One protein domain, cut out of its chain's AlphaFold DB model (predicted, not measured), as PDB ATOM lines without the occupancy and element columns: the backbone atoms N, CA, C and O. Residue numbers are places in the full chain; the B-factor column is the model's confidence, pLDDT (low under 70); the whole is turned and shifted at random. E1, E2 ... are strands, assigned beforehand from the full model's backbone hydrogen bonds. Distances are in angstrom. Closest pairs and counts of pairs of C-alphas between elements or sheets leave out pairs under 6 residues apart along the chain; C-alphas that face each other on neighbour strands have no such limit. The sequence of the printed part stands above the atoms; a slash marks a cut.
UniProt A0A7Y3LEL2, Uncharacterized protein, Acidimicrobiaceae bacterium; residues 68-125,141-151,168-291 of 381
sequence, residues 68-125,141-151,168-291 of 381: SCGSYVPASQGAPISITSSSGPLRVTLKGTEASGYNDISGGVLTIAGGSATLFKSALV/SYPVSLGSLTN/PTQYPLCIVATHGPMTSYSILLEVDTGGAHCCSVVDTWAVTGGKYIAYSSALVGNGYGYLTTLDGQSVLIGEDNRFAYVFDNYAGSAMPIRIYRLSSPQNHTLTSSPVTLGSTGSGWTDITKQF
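AT A GLANCE: This is residues 68 to 125, 141 to 151 and 168 to 291 of the 381 residues of an uncharacterized protein of Acidimicrobiaceae bacterium (UniProt A0A7Y3LEL2). Three twisted antiparallel sheets are stacked: E1, E6, E7, E8 and E9 form the middle layer, E2 to E5 cover one of its faces, and E10 to E13 lie partly face to face with its other face. A long loop, residues 240 to 256, reaches away from the layers, its C-alphas 16 to 28 A from the mean of all C-alphas. The printed part has 193 residues with thirteen named strands, E1 to E13 in chain order, and no named helix: the class is all strand. The whole is compact, with a radius of gyration of the C-alphas of 16.1 A, and spans 53 by 42 by 33 A.

IN THESE COORDINATES: E1, residues 68 to 72, begins with C-alpha 68 at (245.897, 280.591, 88.128). E2 is residues 80 to 87, E3 90 to 98, 25.4 A long, E4 105 to 114, which bends by 61 degrees at residue 108, and E5 117 to 123. After the cuts come E6, residues 170 to 177, which bends by 58 degrees at 173, E7, 184 to 192, 26.6 A long, E8, 200 to 208, 26.2 A long, and E9, 211 to 221, 29.9 A long. E10 is residues 226 to 230, E11 233 to 239, E12 257 to 262 and E13 284 to 286, ending with C-alpha 286 at (243.196, 268.461, 69.528).

HOW THE PARTS SIT: The architecture is a stack of sheets, three sheets face to face in turn. In the sheet E1 - E6 - E7 - E8 - E9, N 70 and O 173 of E1 and E6 are 2.8 A apart, within hydrogen-bond range. E6 to E9 form a meander, each strand the antiparallel neighbour of the one before; N 187 and O 205 of E7 and E8 are 2.8 A apart. E2 to E5 are a second meander, with N 83 and O 94 of E2 and E3 at 2.8 A. These two sheets are face to face, the parts that face each other 9.7 A centre to centre; the closest C-alphas of E2 and E6, those of Ser 85 and Cys 174, are 6.4 A apart. E10 to E13 are a third meander, with N 228 and O 235 of E10 and E11 at 2.9 A. The sheet E10 - E11 - E12 - E13 and the five-stranded sheet are face to face, the parts that face each other 11.0 A centre to centre; the closest C-alphas of E9 and E11, those of Val 220 and Gly 238, are 5.6 A apart. The sheets are strongly twisted.

THE WHOLE: The two farthest C-alphas, of Ser 116 and Phe 247, are 52.7 A apart. Residues 126 to 140 and 152 to 167 are not printed; the C-alpha gaps are 7.9 A and 10.3 A. The links E11 to E12 and E12 to E13 are long. Mean pLDDT of the printed part is 78.8; 47 residues are under 70, among them 141 to 151 and 265 to 275.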
ATOM      1  N   SER A  68     245.147 279.660  87.283       90.62
ATOM      2  CA  SER A  68     245.897 280.591  88.128       90.62
ATOM      3  C   SER A  68     247.320 280.691  87.606       90.62
ATOM      4  O   SER A  68     248.011 279.677  87.523       90.62
ATOM      5  N   CYS A  69     247.782 281.886  87.250       90.38
ATOM      6  CA  CYS A  69     249.113 282.077  86.683       90.38
ATOM      7  C   CYS A  69     249.948 283.046  87.514       90.38
ATOM      8  O   CYS A  69     249.437 284.029  88.048       90.38
ATOM      9  N   GLY A  70     251.244 282.758  87.609       87.88
ATOM     10  CA  GLY A  70     252.219 283.642  88.225       87.88
ATOM     11  C   GLY A  70     252.696 284.671  87.213       87.88
ATOM     12  O   GLY A  70     253.160 284.300  86.137       87.88
ATOM     13  N   SER A  71     252.588 285.949  87.561       86.19
ATOM     14  CA  SER A  71     253.099 287.040  86.734       86.19
ATOM     15  C   SER A  71     254.616 287.170  86.852       86.19
ATOM     16  O   SER A  71     255.173 287.059  87.947       86.19
ATOM     17  N   TYR A  72     255.258 287.504  85.741       81.88
ATOM     18  CA  TYR A  72     256.661 287.861  85.638       81.88
ATOM     19  C   TYR A  72     256.797 289.235  84.980       81.88
ATOM     20  O   TYR A  72     256.118 289.539  83.996       81.88
ATOM     21  N   VAL A  73     257.667 290.066  85.547       78.88
ATOM     22  CA  VAL A  73     258.107 291.319  84.936       78.88
ATOM     23  C   VAL A  73     259.607 291.174  84.699       78.88
ATOM     24  O   VAL A  73     260.309 290.866  85.667       78.88
ATOM     25  N   PRO A  74     260.089 291.379  83.462       74.19
ATOM     26  CA  PRO A  74     261.505 291.250  83.153       74.19
ATOM     27  C   PRO A  74     262.338 292.153  84.063       74.19
ATOM     28  O   PRO A  74     262.033 293.338  84.225       74.19
ATOM     29  N   ALA A  75     263.371 291.586  84.681       80.25
ATOM     30  CA  ALA A  75     264.309 292.324  85.518       80.25
ATOM     31  C   ALA A  75     265.610 292.622  84.753       80.25
ATOM     32  O   ALA A  75     265.800 292.202  83.614       80.25
ATOM     33  N   SER A  76     266.528 293.370  85.367       86.50
ATOM     34  CA  SER A  76     267.873 293.542  84.810       86.50
ATOM     35  C   SER A  76     268.628 292.211  84.794       86.50
ATOM     36  O   SER A  76     268.480 291.412  85.720       86.50
ATOM     37  N   GLN A  77     269.503 292.009  83.806       87.56
ATOM     38  CA  GLN A  77     270.413 290.862  83.762       87.56
ATOM     39  C   GLN A  77     271.124 290.650  85.114       87.56
ATOM     40  O   GLN A  77     271.599 291.597  85.739       87.56
ATOM     41  N   GLY A  78     271.170 289.403  85.577       86.88
ATOM     42  CA  GLY A  78     271.720 289.000  86.871       86.88
ATOM     43  C   GLY A  78     270.760 289.142  88.057       86.88
ATOM     44  O   GLY A  78     271.105 288.717  89.160       86.88
ATOM     45  N   ALA A  79     269.563 289.712  87.876       89.88
ATOM     46  CA  ALA A  79     268.594 289.841  88.961       89.88
ATOM     47  C   ALA A  79     267.955 288.485  89.317       89.88
ATOM     48  O   ALA A  79     267.648 287.692  88.422       89.88
ATOM     49  N   PRO A  80     267.705 288.206  90.610       91.44
ATOM     50  CA  PRO A  80     266.989 287.004  91.014       91.44
ATOM     51  C   PRO A  80     265.531 287.049  90.538       91.44
ATOM     52  O   PRO A  80     264.831 288.045  90.722       91.44
ATOM     53  N   ILE A  81     265.058 285.934  89.988       88.62
ATOM     54  CA  ILE A  81     263.684 285.732  89.522       88.62
ATOM     55  C   ILE A  81     262.956 284.800  90.496       88.62
ATOM     56  O   ILE A  81     263.508 283.797  90.954       88.62
ATOM     57  N   SER A  82     261.697 285.119  90.810       92.38
ATOM     58  CA  SER A  82     260.805 284.254  91.588       92.38
ATOM     59  C   SER A  82     259.355 284.432  91.142       92.38
ATOM     60  O   SER A  82     258.683 285.377  91.548       92.38
ATOM     61  N   ILE A  83     258.851 283.486  90.356       91.38
ATOM     62  CA  ILE A  83     257.485 283.469  89.828       91.38
ATOM     63  C   ILE A  83     256.685 282.475  90.659       91.38
ATOM     64  O   ILE A  83     257.134 281.354  90.880       91.38
ATOM     65  N   THR A  84     255.520 282.870  91.169       93.56
ATOM     66  CA  THR A  84     254.674 281.986  91.983       93.56
ATOM     67  C   THR A  84     253.240 282.000  91.491       93.56
ATOM     68  O   THR A  84     252.660 283.064  91.311       93.56
ATOM     69  N   SER A  85     252.663 280.810  91.341       92.81
ATOM     70  CA  SER A  85     251.229 280.599  91.160       92.81
ATOM     71  C   SER A  85     250.672 279.784  92.329       92.81
ATOM     72  O   SER A  85     251.395 279.033  92.995       92.81
ATOM     73  N   SER A  86     249.390 279.948  92.644       91.75
ATOM     74  CA  SER A  86     248.713 279.161  93.678       91.75
ATOM     75  C   SER A  86     247.257 278.896  93.308       91.75
ATOM     76  O   SER A  86     246.577 279.775  92.784       91.75
ATOM     77  N   SER A  87     246.778 277.687  93.596       88.50
ATOM     78  CA  SER A  87     245.386 277.277  93.402       88.50
ATOM     79  C   SER A  87     244.994 276.278  94.489       88.50
ATOM     80  O   SER A  87     245.521 275.165  94.541       88.50
ATOM     81  N   GLY A  88     244.081 276.675  95.378       87.44
ATOM     82  CA  GLY A  88     243.724 275.876  96.552       87.44
ATOM     83  C   GLY A  88     244.956 275.571  97.427       87.44
ATOM     84  O   GLY A  88     245.686 276.500  97.774       87.44
ATOM     85  N   PRO A  89     245.218 274.299  97.790       87.25
ATOM     86  CA  PRO A  89     246.383 273.923  98.593       87.25
ATOM     87  C   PRO A  89     247.692 273.877  97.788       87.25
ATOM     88  O   PRO A  89     248.753 273.693  98.384       87.25
ATOM     89  N   LEU A  90     247.630 273.983  96.457       90.12
ATOM     90  CA  LEU A  90     248.795 273.879  95.591       90.12
ATOM     91  C   LEU A  90     249.471 275.240  95.432       90.12
ATOM     92  O   LEU A  90     248.824 276.232  95.090       90.12
ATOM     93  N   ARG A  91     250.791 275.269  95.611       93.19
ATOM     94  CA  ARG A  91     251.658 276.404  95.294       93.19
ATOM     95  C   ARG A  91     252.768 275.928  94.376       93.19
ATOM     96  O   ARG A  91     253.438 274.947  94.684       93.19
ATOM     97  N   VAL A  92     252.993 276.644  93.284       93.31
ATOM     98  CA  VAL A  92     254.116 276.384  92.384       93.31
ATOM     99  C   VAL A  92     254.987 277.619  92.320       93.31
ATOM    100  O   VAL A  92     254.483 278.720  92.116       93.31
ATOM    101  N   THR A  93     256.288 277.435  92.506       94.38
ATOM    102  CA  THR A  93     257.274 278.509  92.469       94.38
ATOM    103  C   THR A  93     258.409 278.139  91.524       94.38
ATOM    104  O   THR A  93     259.041 277.099  91.700       94.38
ATOM    105  N   LEU A  94     258.697 279.013  90.565       92.25
ATOM    106  CA  LEU A  94     259.883 278.968  89.718       92.25
ATOM    107  C   LEU A  94     260.870 280.035  90.199       92.25
ATOM    108  O   LEU A  94     260.507 281.206  90.286       92.25
ATOM    109  N   LYS A  95     262.103 279.637  90.521       93.00
ATOM    110  CA  LYS A  95     263.190 280.554  90.901       93.00
ATOM    111  C   LYS A  95     264.381 280.423  89.968       93.00
ATOM    112  O   LYS A  95     264.610 279.335  89.465       93.00
ATOM    113  N   GLY A  96     265.166 281.481  89.816       90.50
ATOM    114  CA  GLY A  96     266.453 281.463  89.118       90.50
ATOM    115  C   GLY A  96     267.030 282.872  89.015       90.50
ATOM    116  O   GLY A  96     266.745 283.699  89.881       90.50
ATOM    117  N   THR A  97     267.795 283.151  87.964       88.19
ATOM    118  CA  THR A  97     268.428 284.458  87.736       88.19
ATOM    119  C   THR A  97     268.263 284.890  86.278       88.19
ATOM    120  O   THR A  97     268.509 284.077  85.388       88.19
ATOM    121  N   GLU A  98     267.892 286.150  86.030       82.00
ATOM    122  CA  GLU A  98     267.746 286.717  84.678       82.00
ATOM    123  C   GLU A  98     269.077 286.635  83.920       82.00
ATOM    124  O   GLU A  98     270.075 287.194  84.374       82.00
ATOM    125  N   ALA A  99     269.126 285.939  82.785       74.81
ATOM    126  CA  ALA A  99     270.380 285.671  82.086       74.81
ATOM    127  C   ALA A  99     270.667 286.647  80.934       74.81
ATOM    128  O   ALA A  99     271.848 286.883  80.668       74.81
ATOM    129  N   SER A 100     269.660 287.246  80.278       67.31
ATOM    130  CA  SER A 100     269.920 288.055  79.069       67.31
ATOM    131  C   SER A 100     268.995 289.257  78.807       67.31
ATOM    132  O   SER A 100     269.210 289.977  77.836       67.31
ATOM    133  N   GLY A 101     268.003 289.552  79.650       58.97
ATOM    134  CA  GLY A 101     267.047 290.638  79.383       58.97
ATOM    135  C   GLY A 101     266.003 290.288  78.312       58.97
ATOM    136  O   GLY A 101     265.081 291.070  78.089       58.97
ATOM    137  N   TYR A 102     266.103 289.097  77.710       61.81
ATOM    138  CA  TYR A 102     265.084 288.478  76.862       61.81
ATOM    139  C   TYR A 102     264.250 287.426  77.609       61.81
ATOM    140  O   TYR A 102     263.590 286.605  76.977       61.81
ATOM    141  N   ASN A 103     264.178 287.523  78.945       64.62
ATOM    142  CA  ASN A 103     263.497 286.567  79.825       64.62
ATOM    143  C   ASN A 103     264.234 285.231  79.893       64.62
ATOM    144  O   ASN A 103     263.620 284.178  79.781       64.62
ATOM    145  N   ASP A 104     265.547 285.247  80.088       70.31
ATOM    146  CA  ASP A 104     266.303 284.006  80.259       70.31
ATOM    147  C   ASP A 104     266.344 283.670  81.746       70.31
ATOM    148  O   ASP A 104     266.760 284.501  82.551       70.31
ATOM    149  N   ILE A 105     266.008 282.440  82.140       76.81
ATOM    150  CA  ILE A 105     266.244 281.991  83.517       76.81
ATOM    151  C   ILE A 105     267.458 281.072  83.533       76.81
ATOM    152  O   ILE A 105     267.403 279.904  83.149       76.81
ATOM    153  N   SER A 106     268.554 281.583  84.084       82.31
ATOM    154  CA  SER A 106     269.696 280.764  84.479       82.31
ATOM    155  C   SER A 106     269.451 280.123  85.849       82.31
ATOM    156  O   SER A 106     268.863 280.728  86.750       82.31
ATOM    157  N   GLY A 107     269.880 278.865  86.005       85.00
ATOM    158  CA  GLY A 107     269.742 278.129  87.268       85.00
ATOM    159  C   GLY A 107     268.290 277.930  87.718       85.00
ATOM    160  O   GLY A 107     268.022 277.927  88.919       85.00
ATOM    161  N   GLY A 108     267.357 277.808  86.766       87.12
ATOM    162  CA  GLY A 108     265.933 277.649  87.041       87.12
ATOM    163  C   GLY A 108     265.640 276.450  87.946       87.12
ATOM    164  O   GLY A 108     266.127 275.351  87.701       87.12
ATOM    165  N   VAL A 109     264.822 276.635  88.980       90.50
ATOM    166  CA  VAL A 109     264.337 275.578  89.874       90.50
ATOM    167  C   VAL A 109     262.829 275.703  90.023       90.50
ATOM    168  O   VAL A 109     262.332 276.684  90.583       90.50
ATOM    169  N   LEU A 110     262.105 274.679  89.572       91.00
ATOM    170  CA  LEU A 110     260.669 274.542  89.774       91.00
ATOM    171  C   LEU A 110     260.403 273.790  91.079       91.00
ATOM    172  O   LEU A 110     260.931 272.702  91.307       91.00
ATOM    173  N   THR A 111     259.570 274.366  91.941       93.00
ATOM    174  CA  THR A 111     259.100 273.748  93.184       93.00
ATOM    175  C   THR A 111     257.582 273.692  93.184       93.00
ATOM    176  O   THR A 111     256.927 274.718  93.022       93.00
ATOM    177  N   ILE A 112     257.020 272.509  93.412       91.38
ATOM    178  CA  ILE A 112     255.585 272.270  93.567       91.38
ATOM    179  C   ILE A 112     255.349 271.859  95.020       91.38
ATOM    180  O   ILE A 112     255.935 270.884  95.495       91.38
ATOM    181  N   ALA A 113     254.492 272.586  95.725       91.94
ATOM    182  CA  ALA A 113     254.145 272.348  97.119       91.94
ATOM    183  C   ALA A 113     252.633 272.156  97.292       91.94
ATOM    184  O   ALA A 113     251.837 272.795  96.607       91.94
ATOM    185  N   GLY A 114     252.252 271.279  98.220       88.38
ATOM    186  CA  GLY A 114     250.874 271.024  98.635       88.38
ATOM    187  C   GLY A 114     250.744 271.252 100.137       88.38
ATOM    188  O   GLY A 114     251.249 270.458 100.930       88.38
ATOM    189  N   GLY A 115     250.102 272.348 100.541       86.56
ATOM    190  CA  GLY A 115     250.126 272.798 101.933       86.56
ATOM    191  C   GLY A 115     251.552 273.142 102.380       86.56
ATOM    192  O   GLY A 115     252.218 273.962 101.751       86.56
ATOM    193  N   SER A 116     252.028 272.517 103.460       87.56
ATOM    194  CA  SER A 116     253.398 272.692 103.973       87.56
ATOM    195  C   SER A 116     254.428 271.734 103.358       87.56
ATOM    196  O   SER A 116     255.625 271.904 103.582       87.56
ATOM    197  N   ALA A 117     253.994 270.729 102.590       89.69
ATOM    198  CA  ALA A 117     254.878 269.717 102.024       89.69
ATOM    199  C   ALA A 117     255.370 270.108 100.622       89.69
ATOM    200  O   ALA A 117     254.594 270.557  99.777       89.69
ATOM    201  N   THR A 118     256.656 269.875 100.347       92.38
ATOM    202  CA  THR A 118     257.190 269.914  98.976       92.38
ATOM    203  C   THR A 118     256.854 268.600  98.280       92.38
ATOM    204  O   THR A 118     257.252 267.539  98.752       92.38
ATOM    205  N   LEU A 119     256.125 268.673  97.168       87.81
ATOM    206  CA  LEU A 119     255.707 267.510  96.380       87.81
ATOM    207  C   LEU A 119     256.701 267.186  95.265       87.81
ATOM    208  O   LEU A 119     256.907 266.024  94.936       87.81
ATOM    209  N   PHE A 120     257.301 268.221  94.678       88.38
ATOM    210  CA  PHE A 120     258.287 268.099  93.613       88.38
ATOM    211  C   PHE A 120     259.243 269.284  93.664       88.38
ATOM    212  O   PHE A 120     258.840 270.416  93.941       88.38
ATOM    213  N   LYS A 121     260.517 269.021  93.385       91.38
ATOM    214  CA  LYS A 121     261.537 270.047  93.216       91.38
ATOM    215  C   LYS A 121     262.547 269.553  92.196       91.38
ATOM    216  O   LYS A 121     263.164 268.516  92.416       91.38
ATOM    217  N   SER A 122     262.728 270.299  91.116       86.19
ATOM    218  CA  SER A 122     263.718 269.976  90.092       86.19
ATOM    219  C   SER A 122     264.362 271.240  89.561       86.19
ATOM    220  O   SER A 122     263.712 272.282  89.465       86.19
ATOM    221  N   ALA A 123     265.635 271.131  89.191       86.06
ATOM    222  CA  ALA A 123     266.210 272.081  88.255       86.06
ATOM    223  C   ALA A 123     265.431 271.999  86.933       86.06
ATOM    224  O   ALA A 123     264.992 270.911  86.543       86.06
ATOM    225  N   LEU A 124     265.241 273.139  86.273       80.19
ATOM    226  CA  LEU A 124     264.822 273.156  84.883       80.19
ATOM    227  C   LEU A 124     265.955 272.546  84.068       80.19
ATOM    228  O   LEU A 124     267.100 272.996  84.134       80.19
ATOM    229  N   VAL A 125     265.629 271.482  83.353       69.31
ATOM    230  CA  VAL A 125     266.517 270.871  82.374       69.31
ATOM    231  C   VAL A 125     265.997 271.322  81.022       69.31
ATOM    232  O   VAL A 125     264.784 271.319  80.817       69.31
ATOM    233  N   SER A 141     267.518 278.239  79.300       42.88
ATOM    234  CA  SER A 141     266.073 278.037  79.083       42.88
ATOM    235  C   SER A 141     265.379 279.383  79.245       42.88
ATOM    236  O   SER A 141     265.637 280.083  80.228       42.88
ATOM    237  N   TYR A 142     264.492 279.738  78.326       44.16
ATOM    238  CA  TYR A 142     263.820 281.031  78.361       44.16
ATOM    239  C   TYR A 142     262.394 280.789  78.846       44.16
ATOM    240  O   TYR A 142     261.648 280.149  78.125       44.16
ATOM    241  N   PRO A 143     261.942 281.188  80.043       41.22
ATOM    242  CA  PRO A 143     260.505 281.299  80.274       41.22
ATOM    243  C   PRO A 143     259.884 282.200  79.206       41.22
ATOM    244  O   PRO A 143     260.191 283.386  79.101       41.22
ATOM    245  N   VAL A 144     258.967 281.637  78.443       43.44
ATOM    246  CA  VAL A 144     258.140 282.408  77.529       43.44
ATOM    247  C   VAL A 144     256.764 282.506  78.147       43.44
ATOM    248  O   VAL A 144     256.306 281.604  78.842       43.44
ATOM    249  N   SER A 145     256.119 283.655  77.987       43.50
ATOM    250  CA  SER A 145     254.781 283.838  78.524       43.50
ATOM    251  C   SER A 145     253.825 282.834  77.883       43.50
ATOM    252  O   SER A 145     253.540 282.990  76.701       43.50
ATOM    253  N   LEU A 146     253.191 281.964  78.684       47.81
ATOM    254  CA  LEU A 146     251.835 281.525  78.343       47.81
ATOM    255  C   LEU A 146     251.027 282.815  78.289       47.81
ATOM    256  O   LEU A 146     250.896 283.516  79.295       47.81
ATOM    257  N   GLY A 147     250.596 283.244  77.112       40.06
ATOM    258  CA  GLY A 147     249.854 284.491  76.996       40.06
ATOM    259  C   GLY A 147     248.592 284.407  77.861       40.06
ATOM    260  O   GLY A 147     247.745 283.542  77.645       40.06
ATOM    261  N   SER A 148     248.447 285.291  78.856       31.09
ATOM    262  CA  SER A 148     247.192 285.425  79.607       31.09
ATOM    263  C   SER A 148     246.236 286.310  78.815       31.09
ATOM    264  O   SER A 148     246.503 287.487  78.570       31.09
ATOM    265  N   LEU A 149     245.094 285.753  78.420       34.53
ATOM    266  CA  LEU A 149     244.125 286.375  77.508       34.53
ATOM    267  C   LEU A 149     243.249 287.468  78.139       34.53
ATOM    268  O   LEU A 149     242.202 287.824  77.597       34.53
ATOM    269  N   THR A 150     243.682 288.074  79.245       30.36
ATOM    270  CA  THR A 150     242.983 289.236  79.825       30.36
ATOM    271  C   THR A 150     242.923 290.443  78.868       30.36
ATOM    272  O   THR A 150     242.074 291.313  79.053       30.36
ATOM    273  N   ASN A 151     243.713 290.446  77.783       28.58
ATOM    274  CA  ASN A 151     243.762 291.502  76.760       28.58
ATOM    275  C   ASN A 151     243.005 291.204  75.445       28.58
ATOM    276  O   ASN A 151     243.210 291.901  74.455       28.58
ATOM    277  N   PRO A 168     255.055 293.029  78.028       59.59
ATOM    278  CA  PRO A 168     253.807 292.649  78.658       59.59
ATOM    279  C   PRO A 168     254.153 291.829  79.893       59.59
ATOM    280  O   PRO A 168     255.085 291.026  79.863       59.59
ATOM    281  N   THR A 169     253.417 292.039  80.986       65.19
ATOM    282  CA  THR A 169     253.453 291.111  82.116       65.19
ATOM    283  C   THR A 169     253.288 289.701  81.569       65.19
ATOM    284  O   THR A 169     252.293 289.403  80.907       65.19
ATOM    285  N   GLN A 170     254.289 288.866  81.812       74.62
ATOM    286  CA  GLN A 170     254.339 287.512  81.288       74.62
ATOM    287  C   GLN A 170     253.749 286.550  82.304       74.62
ATOM    288  O   GLN A 170     253.831 286.783  83.508       74.62
ATOM    289  N   TYR A 171     253.177 285.451  81.834       81.75
ATOM    290  CA  TYR A 171     252.600 284.421  82.692       81.75
ATOM    291  C   TYR A 171     253.178 283.049  82.352       81.75
ATOM    292  O   TYR A 171     252.431 282.140  82.020       81.75
ATOM    293  N   PRO A 172     254.506 282.859  82.430       82.06
ATOM    294  CA  PRO A 172     255.135 281.624  81.968       82.06
ATOM    295  C   PRO A 172     254.703 280.402  82.786       82.06
ATOM    296  O   PRO A 172     254.788 279.290  82.290       82.06
ATOM    297  N   LEU A 173     254.226 280.594  84.025       87.31
ATOM    298  CA  LEU A 173     253.874 279.524  84.956       87.31
ATOM    299  C   LEU A 173     252.393 279.579  85.347       87.31
ATOM    300  O   LEU A 173     251.968 280.492  86.061       87.31
ATOM    301  N   CYS A 174     251.631 278.553  84.977       89.56
ATOM    302  CA  CYS A 174     250.206 278.437  85.277       89.56
ATOM    303  C   CYS A 174     249.854 277.131  86.002       89.56
ATOM    304  O   CYS A 174     250.512 276.107  85.855       89.56
ATOM    305  N   ILE A 175     248.779 277.165  86.786       88.38
ATOM    306  CA  ILE A 175     248.120 276.014  87.402       88.38
ATOM    307  C   ILE A 175     246.708 275.943  86.826       88.38
ATOM    308  O   ILE A 175     245.964 276.922  86.876       88.38
ATOM    309  N   VAL A 176     246.340 274.776  86.316       86.88
ATOM    310  CA  VAL A 176     245.018 274.456  85.782       86.88
ATOM    311  C   VAL A 176     244.377 273.407  86.674       86.88
ATOM    312  O   VAL A 176     244.883 272.289  86.801       86.88
ATOM    313  N   ALA A 177     243.240 273.747  87.274       83.00
ATOM    314  CA  ALA A 177     242.379 272.750  87.896       83.00
ATOM    315  C   ALA A 177     241.652 271.955  86.797       83.00
ATOM    316  O   ALA A 177     240.826 272.501  86.056       83.00
ATOM    317  N   THR A 178     241.977 270.667  86.674       70.62
ATOM    318  CA  THR A 178     241.310 269.760  85.724       70.62
ATOM    319  C   THR A 178     239.953 269.317  86.277       70.62
ATOM    320  O   THR A 178     239.822 269.100  87.481       70.62
ATOM    321  N   HIS A 179     238.937 269.199  85.414       58.62
ATOM    322  CA  HIS A 179     237.577 268.792  85.804       58.62
ATOM    323  C   HIS A 179     237.587 267.435  86.533       58.62
ATOM    324  O   HIS A 179     238.041 266.434  85.987       58.62
ATOM    325  N   GLY A 180     237.090 267.415  87.773       58.03
ATOM    326  CA  GLY A 180     237.124 266.271  88.691       58.03
ATOM    327  C   GLY A 180     236.997 266.735  90.152       58.03
ATOM    328  O   GLY A 180     236.767 267.924  90.390       58.03
ATOM    329  N   PRO A 181     237.140 265.850  91.159       54.28
ATOM    330  CA  PRO A 181     237.337 266.306  92.535       54.28
ATOM    331  C   PRO A 181     238.523 267.286  92.565       54.28
ATOM    332  O   PRO A 181     239.467 267.101  91.798       54.28
ATOM    333  N   MET A 182     238.502 268.301  93.445       57.78
ATOM    334  CA  MET A 182     239.515 269.382  93.580       57.78
ATOM    335  C   MET A 182     240.948 268.908  93.948       57.78
ATOM    336  O   MET A 182     241.739 269.625  94.559       57.78
ATOM    337  N   THR A 183     241.285 267.667  93.622       65.81
ATOM    338  CA  THR A 183     242.513 266.959  93.945       65.81
ATOM    339  C   THR A 183     243.452 266.800  92.755       65.81
ATOM    340  O   THR A 183     244.556 266.306  92.973       65.81
ATOM    341  N   SER A 184     243.042 267.171  91.533       78.38
ATOM    342  CA  SER A 184     243.849 267.014  90.316       78.38
ATOM    343  C   SER A 184     244.161 268.353  89.649       78.38
ATOM    344  O   SER A 184     243.265 269.099  89.250       78.38
ATOM    345  N   TYR A 185     245.455 268.631  89.520       85.06
ATOM    346  CA  TYR A 185     246.003 269.851  88.946       85.06
ATOM    347  C   TYR A 185     246.994 269.513  87.845       85.06
ATOM    348  O   TYR A 185     247.746 268.541  87.948       85.06
ATOM    349  N   SER A 186     247.051 270.377  86.846       86.62
ATOM    350  CA  SER A 186     248.143 270.416  85.889       86.62
ATOM    351  C   SER A 186     248.864 271.742  85.998       86.62
ATOM    352  O   SER A 186     248.255 272.787  86.200       86.62
ATOM    353  N   ILE A 187     250.177 271.687  85.905       87.25
ATOM    354  CA  ILE A 187     251.074 272.816  86.077       87.25
ATOM    355  C   ILE A 187     251.759 272.985  84.745       87.25
ATOM    356  O   ILE A 187     252.338 272.026  84.253       87.25
ATOM    357  N   LEU A 188     251.639 274.163  84.160       88.62
ATOM    358  CA  LEU A 188     252.143 274.458  82.836       88.62
ATOM    359  C   LEU A 188     253.271 275.466  82.976       88.62
ATOM    360  O   LEU A 188     253.103 276.478  83.661       88.62
ATOM    361  N   LEU A 189     254.393 275.179  82.332       87.25
ATOM    362  CA  LEU A 189     255.488 276.111  82.138       87.25
ATOM    363  C   LEU A 189     255.746 276.217  80.642       87.25
ATOM    364  O   LEU A 189     256.080 275.211  80.023       87.25
ATOM    365  N   GLU A 190     255.601 277.406  80.070       83.44
ATOM    366  CA  GLU A 190     256.070 277.641  78.706       83.44
ATOM    367  C   GLU A 190     257.522 278.112  78.724       83.44
ATOM    368  O   GLU A 190     257.907 278.997  79.495       83.44
ATOM    369  N   VAL A 191     258.334 277.472  77.889       76.75
ATOM    370  CA  VAL A 191     259.746 277.780  77.708       76.75
ATOM    371  C   VAL A 191     260.078 277.927  76.224       76.75
ATOM    372  O   VAL A 191     259.619 277.128  75.417       76.75
ATOM    373  N   ASP A 192     260.889 278.913  75.852       74.88
ATOM    374  CA  ASP A 192     261.676 278.888  74.619       74.88
ATOM    375  C   ASP A 192     262.878 277.970  74.824       74.88
ATOM    376  O   ASP A 192     263.478 277.915  75.909       74.88
ATOM    377  N   THR A 193     263.293 277.322  73.748       70.25
ATOM    378  CA  THR A 193     264.556 276.592  73.696       70.25
ATOM    379  C   THR A 193     265.681 277.382  73.023       70.25
ATOM    380  O   THR A 193     266.773 276.839  72.870       70.25
ATOM    381  N   GLY A 194     265.457 278.644  72.639       64.44
ATOM    382  CA  GLY A 194     266.480 279.565  72.129       64.44
ATOM    383  C   GLY A 194     266.547 279.685  70.611       64.44
ATOM    384  O   GLY A 194     267.619 279.940  70.059       64.44
ATOM    385  N   GLY A 195     265.427 279.473  69.916       65.00
ATOM    386  CA  GLY A 195     265.333 279.682  68.472       65.00
ATOM    387  C   GLY A 195     265.017 281.140  68.122       65.00
ATOM    388  O   GLY A 195     264.287 281.811  68.834       65.00
ATOM    389  N   ALA A 196     265.509 281.648  66.984       64.00
ATOM    390  CA  ALA A 196     265.202 283.024  66.551       64.00
ATOM    391  C   ALA A 196     263.704 283.256  66.264       64.00
ATOM    392  O   ALA A 196     263.205 284.376  66.367       64.00
ATOM    393  N   HIS A 197     263.008 282.197  65.853       58.69
ATOM    394  CA  HIS A 197     261.625 282.229  65.382       58.69
ATOM    395  C   HIS A 197     260.868 280.953  65.747       58.69
ATOM    396  O   HIS A 197     259.838 280.685  65.150       58.69
ATOM    397  N   CYS A 198     261.411 280.109  66.622       62.00
ATOM    398  CA  CYS A 198     260.847 278.800  66.903       62.00
ATOM    399  C   CYS A 198     261.054 278.407  68.342       62.00
ATOM    400  O   CYS A 198     261.954 278.908  69.006       62.00
ATOM    401  N   CYS A 199     260.344 277.339  68.680       70.69
ATOM    402  CA  CYS A 199     260.745 276.400  69.702       70.69
ATOM    403  C   CYS A 199     260.259 276.774  71.103       70.69
ATOM    404  O   CYS A 199     260.890 276.465  72.111       70.69
ATOM    405  N   SER A 200     259.050 277.335  71.151       77.25
ATOM    406  CA  SER A 200     258.255 277.370  72.367       77.25
ATOM    407  C   SER A 200     257.710 275.969  72.674       77.25
ATOM    408  O   SER A 200     257.190 275.240  71.815       77.25
ATOM    409  N   VAL A 201     257.864 275.576  73.930       79.62
ATOM    410  CA  VAL A 201     257.507 274.278  74.488       79.62
ATOM    411  C   VAL A 201     256.690 274.515  75.745       79.62
ATOM    412  O   VAL A 201     257.068 275.318  76.590       79.62
ATOM    413  N   VAL A 202     255.590 273.787  75.899       84.44
ATOM    414  CA  VAL A 202     254.816 273.753  77.137       84.44
ATOM    415  C   VAL A 202     255.123 272.466  77.877       84.44
ATOM    416  O   VAL A 202     254.684 271.375  77.504       84.44
ATOM    417  N   ASP A 203     255.850 272.619  78.970       85.31
ATOM    418  CA  ASP A 203     256.046 271.575  79.952       85.31
ATOM    419  C   ASP A 203     254.829 271.493  80.866       85.31
ATOM    420  O   ASP A 203     254.333 272.494  81.380       85.31
ATOM    421  N   THR A 204     254.333 270.281  81.067       85.38
ATOM    422  CA  THR A 204     253.144 269.998  81.862       85.38
ATOM    423  C   THR A 204     253.486 268.994  82.952       85.38
ATOM    424  O   THR A 204     253.858 267.862  82.652       85.38
ATOM    425  N   TRP A 205     253.313 269.373  84.219       86.25
ATOM    426  CA  TRP A 205     253.386 268.464  85.367       86.25
ATOM    427  C   TRP A 205     251.989 268.202  85.908       86.25
ATOM    428  O   TRP A 205     251.235 269.136  86.185       86.25
ATOM    429  N   ALA A 206     251.650 266.939  86.122       84.25
ATOM    430  CA  ALA A 206     250.365 266.548  86.667       84.25
ATOM    431  C   ALA A 206     250.486 266.124  88.137       84.25
ATOM    432  O   ALA A 206     251.355 265.332  88.518       84.25
ATOM    433  N   VAL A 207     249.591 266.651  88.972       82.94
ATOM    434  CA  VAL A 207     249.518 266.394  90.414       82.94
ATOM    435  C   VAL A 207     248.134 265.859  90.741       82.94
ATOM    436  O   VAL A 207     247.138 266.498  90.420       82.94
ATOM    437  N   THR A 208     248.048 264.699  91.389       82.12
ATOM    438  CA  THR A 208     246.777 264.116  91.843       82.12
ATOM    439  C   THR A 208     246.892 263.622  93.278       82.12
ATOM    440  O   THR A 208     247.844 262.932  93.631       82.12
ATOM    441  N   GLY A 209     245.929 263.990  94.129       79.62
ATOM    442  CA  GLY A 209     245.890 263.548  95.529       79.62
ATOM    443  C   GLY A 209     247.122 263.982  96.333       79.62
ATOM    444  O   GLY A 209     247.598 263.237  97.184       79.62
ATOM    445  N   GLY A 210     247.682 265.154  96.009       75.88
ATOM    446  CA  GLY A 210     248.906 265.658  96.635       75.88
ATOM    447  C   GLY A 210     250.173 264.897  96.237       75.88
ATOM    448  O   GLY A 210     251.185 265.028  96.912       75.88
ATOM    449  N   LYS A 211     250.147 264.103  95.163       75.06
ATOM    450  CA  LYS A 211     251.327 263.425  94.618       75.06
ATOM    451  C   LYS A 211     251.576 263.878  93.190       75.06
ATOM    452  O   LYS A 211     250.641 264.012  92.404       75.06
ATOM    453  N   TYR A 212     252.841 264.101  92.865       77.19
ATOM    454  CA  TYR A 212     253.287 264.258  91.488       77.19
ATOM    455  C   TYR A 212     253.183 262.911  90.762       77.19
ATOM    456  O   TYR A 212     253.593 261.892  91.322       77.19
ATOM    457  N   ILE A 213     252.605 262.900  89.558       72.06
ATOM    458  CA  ILE A 213     252.323 261.649  88.837       72.06
ATOM    459  C   ILE A 213     252.800 261.623  87.384       72.06
ATOM    460  O   ILE A 213     253.054 260.530  86.885       72.06
ATOM    461  N   ALA A 214     252.945 262.769  86.706       67.00
ATOM    462  CA  ALA A 214     253.372 262.788  85.307       67.00
ATOM    463  C   ALA A 214     254.062 264.094  84.891       67.00
ATOM    464  O   ALA A 214     253.712 265.156  85.402       67.00
ATOM    465  N   TYR A 215     254.985 263.993  83.930       76.69
ATOM    466  CA  TYR A 215     255.554 265.089  83.146       76.69
ATOM    467  C   TYR A 215     255.413 264.772  81.662       76.69
ATOM    468  O   TYR A 215     255.684 263.645  81.238       76.69
ATOM    469  N   SER A 216     255.016 265.780  80.898       75.50
ATOM    470  CA  SER A 216     255.044 265.773  79.442       75.50
ATOM    471  C   SER A 216     255.511 267.130  78.947       75.50
ATOM    472  O   SER A 216     255.151 268.152  79.524       75.50
ATOM    473  N   SER A 217     256.236 267.138  77.842       73.81
ATOM    474  CA  SER A 217     256.696 268.350  77.177       73.81
ATOM    475  C   SER A 217     256.090 268.389  75.783       73.81
ATOM    476  O   SER A 217     256.072 267.358  75.102       73.81
ATOM    477  N   ALA A 218     255.530 269.524  75.369       74.94
ATOM    478  CA  ALA A 218     254.848 269.614  74.086       74.94
ATOM    479  C   ALA A 218     255.213 270.874  73.305       74.94
ATOM    480  O   ALA A 218     255.131 271.983  73.822       74.94
ATOM    481  N   LEU A 219     255.588 270.697  72.037       74.38
ATOM    482  CA  LEU A 219     255.911 271.809  71.141       74.38
ATOM    483  C   LEU A 219     254.639 272.605  70.823       74.38
ATOM    484  O   LEU A 219     253.722 272.056  70.209       74.38
ATOM    485  N   VAL A 220     254.608 273.882  71.213       72.50
ATOM    486  CA  VAL A 220     253.570 274.848  70.799       72.50
ATOM    487  C   VAL A 220     253.934 275.569  69.501       72.50
ATOM    488  O   VAL A 220     253.050 276.111  68.845       72.50
ATOM    489  N   GLY A 221     255.199 275.472  69.075       67.94
ATOM    490  CA  GLY A 221     255.642 275.889  67.750       67.94
ATOM    491  C   GLY A 221     256.429 277.190  67.746       67.94
ATOM    492  O   GLY A 221     257.210 277.460  68.655       67.94
ATOM    493  N   ASN A 222     256.276 277.938  66.656       68.00
ATOM    494  CA  ASN A 222     256.862 279.260  66.467       68.00
ATOM    495  C   ASN A 222     255.955 280.383  66.998       68.00
ATOM    496  O   ASN A 222     256.419 281.502  67.213       68.00
ATOM    497  N   GLY A 223     254.674 280.079  67.213       65.75
ATOM    498  CA  GLY A 223     253.746 280.913  67.964       65.75
ATOM    499  C   GLY A 223     253.775 280.603  69.461       65.75
ATOM    500  O   GLY A 223     254.177 279.518  69.884       65.75
ATOM    501  N   TYR A 224     253.307 281.563  70.255       69.56
ATOM    502  CA  TYR A 224     253.143 281.409  71.700       69.56
ATOM    503  C   TYR A 224     251.918 280.561  72.051       69.56
ATOM    504  O   TYR A 224     250.892 280.609  71.365       69.56
ATOM    505  N   GLY A 225     252.004 279.829  73.161       78.50
ATOM    506  CA  GLY A 225     250.858 279.164  73.765       78.50
ATOM    507  C   GLY A 225     249.952 280.153  74.504       78.50
ATOM    508  O   GLY A 225     250.401 280.986  75.291       78.50
ATOM    509  N   TYR A 226     248.637 280.046  74.315       81.31
ATOM    510  CA  TYR A 226     247.651 280.826  75.066       81.31
ATOM    511  C   TYR A 226     246.740 279.912  75.866       81.31
ATOM    512  O   TYR A 226     245.988 279.109  75.316       81.31
ATOM    513  N   LEU A 227     246.763 280.064  77.184       85.19
ATOM    514  CA  LEU A 227     245.896 279.300  78.067       85.19
ATOM    515  C   LEU A 227     244.607 280.085  78.335       85.19
ATOM    516  O   LEU A 227     244.643 281.231  78.784       85.19
ATOM    517  N   THR A 228     243.454 279.471  78.075       86.31
ATOM    518  CA  THR A 228     242.146 280.118  78.248       86.31
ATOM    519  C   THR A 228     241.065 279.166  78.700       86.31
ATOM    520  O   THR A 228     241.268 277.959  78.751       86.31
ATOM    521  N   THR A 229     239.887 279.713  78.985       86.12
ATOM    522  CA  THR A 229     238.661 278.933  79.134       86.12
ATOM    523  C   THR A 229     237.746 279.149  77.930       86.12
ATOM    524  O   THR A 229     237.296 280.269  77.699       86.12
ATOM    525  N   LEU A 230     237.433 278.078  77.197       86.81
ATOM    526  CA  LEU A 230     236.384 278.051  76.171       86.81
ATOM    527  C   LEU A 230     235.290 277.076  76.610       86.81
ATOM    528  O   LEU A 230     235.594 275.963  77.029       86.81
ATOM    529  N   ASP A 231     234.027 277.503  76.570       86.75
ATOM    530  CA  ASP A 231     232.861 276.693  76.960       86.75
ATOM    531  C   ASP A 231     233.013 275.981  78.323       86.75
ATOM    532  O   ASP A 231     232.618 274.832  78.519       86.75
ATOM    533  N   GLY A 232     233.629 276.671  79.292       82.19
ATOM    534  CA  GLY A 232     233.870 276.155  80.648       82.19
ATOM    535  C   GLY A 232     235.029 275.154  80.770       82.19
ATOM    536  O   GLY A 232     235.238 274.584  81.845       82.19
ATOM    537  N   GLN A 233     235.798 274.932  79.703       82.81
ATOM    538  CA  GLN A 233     236.964 274.049  79.680       82.81
ATOM    539  C   GLN A 233     238.250 274.858  79.541       82.81
ATOM    540  O   GLN A 233     238.340 275.732  78.682       82.81
ATOM    541  N   SER A 234     239.261 274.536  80.352       85.25
ATOM    542  CA  SER A 234     240.610 275.059  80.132       85.25
ATOM    543  C   SER A 234     241.212 274.442  78.871       85.25
ATOM    544  O   SER A 234     241.254 273.214  78.736       85.25
ATOM    545  N   VAL A 235     241.686 275.290  77.965       87.19
ATOM    546  CA  VAL A 235     242.296 274.900  76.692       87.19
ATOM    547  C   VAL A 235     243.589 275.671  76.469       87.19
ATOM    548  O   VAL A 235     243.706 276.833  76.861       87.19
ATOM    549  N   LEU A 236     244.543 275.013  75.818       87.44
ATOM    550  CA  LEU A 236     245.739 275.629  75.268       87.44
ATOM    551  C   LEU A 236     245.488 275.897  73.789       87.44
ATOM    552  O   LEU A 236     245.215 274.976  73.024       87.44
ATOM    553  N   ILE A 237     245.558 277.156  73.397       87.12
ATOM    554  CA  ILE A 237     245.534 277.584  72.007       87.12
ATOM    555  C   ILE A 237     246.985 277.742  71.564       87.12
ATOM    556  O   ILE A 237     247.762 278.402  72.245       87.12
ATOM    557  N   GLY A 238     247.344 277.133  70.447       85.88
ATOM    558  CA  GLY A 238     248.640 277.291  69.799       85.88
ATOM    559  C   GLY A 238     248.470 277.306  68.288       85.88
ATOM    560  O   GLY A 238     247.361 277.489  67.782       85.88
ATOM    561  N   GLU A 239     249.560 277.069  67.573       86.75
ATOM    562  CA  GLU A 239     249.599 277.125  66.114       86.75
ATOM    563  C   GLU A 239     250.238 275.850  65.543       86.75
ATOM    564  O   GLU A 239     251.087 275.208  66.166       86.75
ATOM    565  N   ASP A 240     249.833 275.442  64.339       88.62
ATOM    566  CA  ASP A 240     250.416 274.281  63.669       88.62
ATOM    567  C   ASP A 240     251.738 274.637  62.989       88.62
ATOM    568  O   ASP A 240     251.802 274.986  61.807       88.62
ATOM    569  N   ASN A 241     252.818 274.485  63.751       85.94
ATOM    570  CA  ASN A 241     254.151 274.890  63.323       85.94
ATOM    571  C   ASN A 241     254.668 274.207  62.055       85.94
ATOM    572  O   ASN A 241     255.639 274.656  61.451       85.94
ATOM    573  N   ARG A 242     254.037 273.108  61.634       89.69
ATOM    574  CA  ARG A 242     254.430 272.400  60.414       89.69
ATOM    575  C   ARG A 242     254.306 273.287  59.174       89.69
ATOM    576  O   ARG A 242     254.918 272.945  58.176       89.69
ATOM    577  N   PHE A 243     253.536 274.379  59.216       91.94
ATOM    578  CA  PHE A 243     253.398 275.332  58.106       91.94
ATOM    579  C   PHE A 243     254.550 276.331  57.994       91.94
ATOM    580  O   PHE A 243     254.742 276.915  56.923       91.94
ATOM    581  N   ALA A 244     255.322 276.532  59.062       88.06
ATOM    582  CA  ALA A 244     256.407 277.496  59.059       88.06
ATOM    583  C   ALA A 244     257.464 277.131  58.010       88.06
ATOM    584  O   ALA A 244     257.921 275.991  57.944       88.06
ATOM    585  N   TYR A 245     257.864 278.115  57.203       89.19
ATOM    586  CA  TYR A 245     258.879 277.980  56.151       89.19
ATOM    587  C   TYR A 245     258.538 277.021  54.996       89.19
ATOM    588  O   TYR A 245     259.369 276.811  54.114       89.19
ATOM    589  N   VAL A 246     257.339 276.429  54.965       93.38
ATOM    590  CA  VAL A 246     256.993 275.446  53.921       93.38
ATOM    591  C   VAL A 246     256.599 276.126  52.615       93.38
ATOM    592  O   VAL A 246     256.952 275.656  51.534       93.38
ATOM    593  N   PHE A 247     255.861 277.231  52.708       94.12
ATOM    594  CA  PHE A 247     255.272 277.908  51.549       94.12
ATOM    595  C   PHE A 247     255.644 279.388  51.435       94.12
ATOM    596  O   PHE A 247     255.329 280.011  50.426       94.12
ATOM    597  N   ASP A 248     256.320 279.943  52.437       91.31
ATOM    598  CA  ASP A 248     256.871 281.298  52.423       91.31
ATOM    599  C   ASP A 248     258.070 281.375  53.384       91.31
ATOM    600  O   ASP A 248     258.427 280.381  54.015       91.31
ATOM    601  N   ASN A 249     258.696 282.544  53.521       88.00
ATOM    602  CA  ASN A 249     259.568 282.805  54.664       88.00
ATOM    603  C   ASN A 249     258.761 282.810  55.982       88.00
ATOM    604  O   ASN A 249     257.532 282.712  55.981       88.00
ATOM    605  N   TYR A 250     259.446 282.945  57.119       85.06
ATOM    606  CA  TYR A 250     258.787 282.961  58.429       85.06
ATOM    607  C   TYR A 250     257.655 283.989  58.528       85.06
ATOM    608  O   TYR A 250     256.534 283.639  58.880       85.06
ATOM    609  N   ALA A 251     257.938 285.240  58.160       83.94
ATOM    610  CA  ALA A 251     256.995 286.349  58.272       83.94
ATOM    611  C   ALA A 251     255.785 286.206  57.332       83.94
ATOM    612  O   ALA A 251     254.722 286.747  57.619       83.94
ATOM    613  N   GLY A 252     255.940 285.484  56.219       87.44
ATOM    614  CA  GLY A 252     254.863 285.171  55.280       87.44
ATOM    615  C   GLY A 252     254.114 283.871  55.586       87.44
ATOM    616  O   GLY A 252     253.138 283.557  54.902       87.44
ATOM    617  N   SER A 253     254.558 283.089  56.575       90.06
ATOM    618  CA  SER A 253     253.931 281.818  56.940       90.06
ATOM    619  C   SER A 253     252.706 282.062  57.826       90.06
ATOM    620  O   SER A 253     252.832 282.621  58.909       90.06
ATOM    621  N   ALA A 254     251.526 281.599  57.401       92.00
ATOM    622  CA  ALA A 254     250.394 281.431  58.309       92.00
ATOM    623  C   ALA A 254     250.419 280.027  58.898       92.00
ATOM    624  O   ALA A 254     250.467 279.038  58.163       92.00
ATOM    625  N   MET A 255     250.351 279.950  60.222       90.81
ATOM    626  CA  MET A 255     250.255 278.700  60.956       90.81
ATOM    627  C   MET A 255     248.824 278.581  61.494       90.81
ATOM    628  O   MET A 255     248.435 279.405  62.316       90.81
ATOM    629  N   PRO A 256     248.026 277.610  61.016       92.62
ATOM    630  CA  PRO A 256     246.641 277.430  61.451       92.62
ATOM    631  C   PRO A 256     246.522 277.234  62.960       92.62
ATOM    632  O   PRO A 256     247.318 276.492  63.552       92.62
ATOM    633  N   ILE A 257     245.500 277.829  63.567       90.19
ATOM    634  CA  ILE A 257     245.207 277.703  64.988       90.19
ATOM    635  C   ILE A 257     244.926 276.254  65.350       90.19
ATOM    636  O   ILE A 257     244.211 275.510  64.674       90.19
ATOM    637  N   ARG A 258     245.455 275.865  66.501       91.06
ATOM    638  CA  ARG A 258     245.172 274.592  67.135       91.06
ATOM    639  C   ARG A 258     244.685 274.827  68.546       91.06
ATOM    640  O   ARG A 258     245.274 275.583  69.310       91.06
ATOM    641  N   ILE A 259     243.593 274.167  68.896       91.19
ATOM    642  CA  ILE A 259     242.982 274.266  70.216       91.19
ATOM    643  C   ILE A 259     243.085 272.899  70.860       91.19
ATOM    644  O   ILE A 259     242.525 271.918  70.371       91.19
ATOM    645  N   TYR A 260     243.790 272.844  71.978       90.31
ATOM    646  CA  TYR A 260     244.086 271.623  72.692       90.31
ATOM    647  C   TYR A 260     243.393 271.612  74.044       90.31
ATOM    648  O   TYR A 260     243.550 272.514  74.866       90.31
ATOM    649  N   ARG A 261     242.655 270.539  74.315       88.56
ATOM    650  CA  ARG A 261     242.148 270.255  75.652       88.56
ATOM    651  C   ARG A 261     243.185 269.481  76.431       88.56
ATOM    652  O   ARG A 261     243.687 268.467  75.943       88.56
ATOM    653  N   LEU A 262     243.415 269.891  77.669       81.62
ATOM    654  CA  LEU A 262     244.213 269.101  78.585       81.62
ATOM    655  C   LEU A 262     243.442 267.842  78.989       81.62
ATOM    656  O   LEU A 262     242.339 267.909  79.535       81.62
ATOM    657  N   SER A 263     244.012 266.684  78.684       76.56
ATOM    658  CA  SER A 263     243.496 265.389  79.106       76.56
ATOM    659  C   SER A 263     243.686 265.208  80.608       76.56
ATOM    660  O   SER A 263     244.584 265.793  81.216       76.56
ATOM    661  N   SER A 264     242.859 264.340  81.195       73.56
ATOM    662  CA  SER A 264     243.003 263.943  82.595       73.56
ATOM    663  C   SER A 264     244.436 263.471  82.876       73.56
ATOM    664  O   SER A 264     244.976 262.723  82.053       73.56
ATOM    665  N   PRO A 265     245.036 263.832  84.024       69.81
ATOM    666  CA  PRO A 265     246.393 263.429  84.404       69.81
ATOM    667  C   PRO A 265     246.717 261.938  84.247       69.81
ATOM    668  O   PRO A 265     247.854 261.571  83.983       69.81
ATOM    669  N   GLN A 266     245.722 261.064  84.401       68.81
ATOM    670  CA  GLN A 266     245.874 259.609  84.288       68.81
ATOM    671  C   GLN A 266     246.155 259.142  82.852       68.81
ATOM    672  O   GLN A 266     246.617 258.024  82.659       68.81
ATOM    673  N   ASN A 267     245.884 259.990  81.856       68.06
ATOM    674  CA  ASN A 267     246.110 259.708  80.438       68.06
ATOM    675  C   ASN A 267     247.411 260.344  79.922       68.06
ATOM    676  O   ASN A 267     247.623 260.413  78.711       68.06
ATOM    677  N   HIS A 268     248.245 260.880  80.816       67.94
ATOM    678  CA  HIS A 268     249.544 261.436  80.458       67.94
ATOM    679  C   HIS A 268     250.553 260.292  80.402       67.94
ATOM    680  O   HIS A 268     250.707 259.547  81.372       67.94
ATOM    681  N   THR A 269     251.239 260.143  79.272       67.75
ATOM    682  CA  THR A 269     252.355 259.204  79.169       67.75
ATOM    683  C   THR A 269     253.619 259.941  79.576       67.75
ATOM    684  O   THR A 269     253.906 261.012  79.052       67.75
ATOM    685  N   LEU A 270     254.386 259.364  80.498       66.38
ATOM    686  CA  LEU A 270     255.706 259.876  80.850       66.38
ATOM    687  C   LEU A 270     256.638 259.759  79.641       66.38
ATOM    688  O   LEU A 270     256.990 258.648  79.244       66.38
ATOM    689  N   THR A 271     257.054 260.892  79.077       65.31
ATOM    690  CA  THR A 271     258.078 260.935  78.027       65.31
ATOM    691  C   THR A 271     259.213 261.862  78.445       65.31
ATOM    692  O   THR A 271     258.994 262.923  79.023       65.31
ATOM    693  N   SER A 272     260.451 261.450  78.175       63.84
ATOM    694  CA  SER A 272     261.644 262.291  78.352       63.84
ATOM    695  C   SER A 272     261.904 263.208  77.157       63.84
ATOM    696  O   SER A 272     262.731 264.107  77.249       63.84
ATOM    697  N   SER A 273     261.220 262.966  76.037       66.06
ATOM    698  CA  SER A 273     261.325 263.759  74.813       66.06
ATOM    699  C   SER A 273     260.029 264.534  74.578       66.06
ATOM    700  O   SER A 273     258.950 263.978  74.838       66.06
ATOM    701  N   PRO A 274     260.112 265.776  74.064       65.75
ATOM    702  CA  PRO A 274     258.940 266.531  73.655       65.75
ATOM    703  C   PRO A 274     258.104 265.750  72.647       65.75
ATOM    704  O   PRO A 274     258.625 265.179  71.687       65.75
ATOM    705  N   VAL A 275     256.794 265.727  72.865       69.31
ATOM    706  CA  VAL A 275     255.834 265.104  71.957       69.31
ATOM    707  C   VAL A 275     255.069 266.204  71.228       69.31
ATOM    708  O   VAL A 275     254.786 267.261  71.786       69.31
ATOM    709  N   THR A 276     254.704 265.987  69.968       72.75
ATOM    710  CA  THR A 276     253.850 266.937  69.243       72.75
ATOM    711  C   THR A 276     252.492 267.065  69.940       72.75
ATOM    712  O   THR A 276     251.889 266.051  70.306       72.75
ATOM    713  N   LEU A 277     251.978 268.286  70.110       73.06
ATOM    714  CA  LEU A 277     250.636 268.489  70.660       73.06
ATOM    715  C   LEU A 277     249.574 267.725  69.854       73.06
ATOM    716  O   LEU A 277     249.605 267.693  68.623       73.06
ATOM    717  N   GLY A 278     248.625 267.104  70.556       66.62
ATOM    718  CA  GLY A 278     247.556 266.311  69.942       66.62
ATOM    719  C   GLY A 278     247.956 264.881  69.564       66.62
ATOM    720  O   GLY A 278     247.102 264.120  69.112       66.62
ATOM    721  N   SER A 279     249.221 264.493  69.751       72.44
ATOM    722  CA  SER A 279     249.660 263.109  69.555       72.44
ATOM    723  C   SER A 279     249.424 262.245  70.800       72.44
ATOM    724  O   SER A 279     249.273 262.733  71.924       72.44
ATOM    725  N   THR A 280     249.381 260.925  70.606       69.81
ATOM    726  CA  THR A 280     249.208 259.965  71.701       69.81
ATOM    727  C   THR A 280     250.285 260.157  72.768       69.81
ATOM    728  O   THR A 280     251.474 260.104  72.476       69.81
ATOM    729  N   GLY A 281     249.858 260.332  74.020       68.81
ATOM    730  CA  GLY A 281     250.755 260.479  75.165       68.81
ATOM    731  C   GLY A 281     251.144 261.917  75.502       68.81
ATOM    732  O   GLY A 281     251.649 262.131  76.597       68.81
ATOM    733  N   SER A 282     250.821 262.908  74.657       71.25
ATOM    734  CA  SER A 282     251.136 264.315  74.948       71.25
ATOM    735  C   SER A 282     250.320 264.897  76.110       71.25
ATOM    736  O   SER A 282     250.561 266.023  76.519       71.25
ATOM    737  N   GLY A 283     249.289 264.190  76.587       77.69
ATOM    738  CA  GLY A 283     248.339 264.726  77.562       77.69
ATOM    739  C   GLY A 283     247.406 265.798  76.988       77.69
ATOM    740  O   GLY A 283     246.582 266.328  77.724       77.69
ATOM    741  N   TRP A 284     247.466 266.075  75.683       83.75
ATOM    742  CA  TRP A 284     246.691 267.115  75.007       83.75
ATOM    743  C   TRP A 284     245.880 266.513  73.863       83.75
ATOM    744  O   TRP A 284     246.406 265.768  73.045       83.75
ATOM    745  N   THR A 285     244.591 266.835  73.795       87.81
ATOM    746  CA  THR A 285     243.700 266.395  72.713       87.81
ATOM    747  C   THR A 285     243.386 267.573  71.807       87.81
ATOM    748  O   THR A 285     242.866 268.571  72.299       87.81
ATOM    749  N   ASP A 286     243.644 267.460  70.503       90.50
ATOM    750  CA  ASP A 286     243.196 268.461  69.528       90.50
ATOM    751  C   ASP A 286     241.656 268.456  69.450       90.50
ATOM    752  O   ASP A 286     241.024 267.463  69.086       90.50
ATOM    753  N   ILE A 287     241.057 269.577  69.841       93.38
ATOM    754  CA  ILE A 287     239.617 269.838  69.844       93.38
ATOM    755  C   ILE A 287     239.252 270.984  68.892       93.38
ATOM    756  O   ILE A 287     238.136 271.488  68.954       93.38
ATOM    757  N   THR A 288     240.149 271.381  67.986       94.31
ATOM    758  CA  THR A 288     239.999 272.550  67.096       94.31
ATOM    759  C   THR A 288     238.670 272.542  66.336       94.31
ATOM    760  O   THR A 288     237.968 273.551  66.286       94.31
ATOM    761  N   LYS A 289     238.243 271.372  65.842       96.00
ATOM    762  CA  LYS A 289     236.965 271.192  65.122       96.00
ATOM    763  C   LYS A 289     235.715 271.527  65.949       96.00
ATOM    764  O   LYS A 289     234.650 271.720  65.371       96.00
ATOM    765  N   GLN A 290     235.817 271.590  67.277       96.00
ATOM    766  CA  GLN A 290     234.707 271.960  68.162       96.00
ATOM    767  C   GLN A 290     234.491 273.480  68.226       96.00
ATOM    768  O   GLN A 290     233.434 273.913  68.673       96.00
ATOM    769  N   PHE A 291     235.437 274.287  67.726       95.88
ATOM    770  CA  PHE A 291     235.376 275.754  67.757       95.88
ATOM    771  C   PHE A 291     235.406 276.369  66.347       95.88
ATOM    772  O   PHE A 291     236.260 277.211  66.052       95.88
TER     773      PHE A 291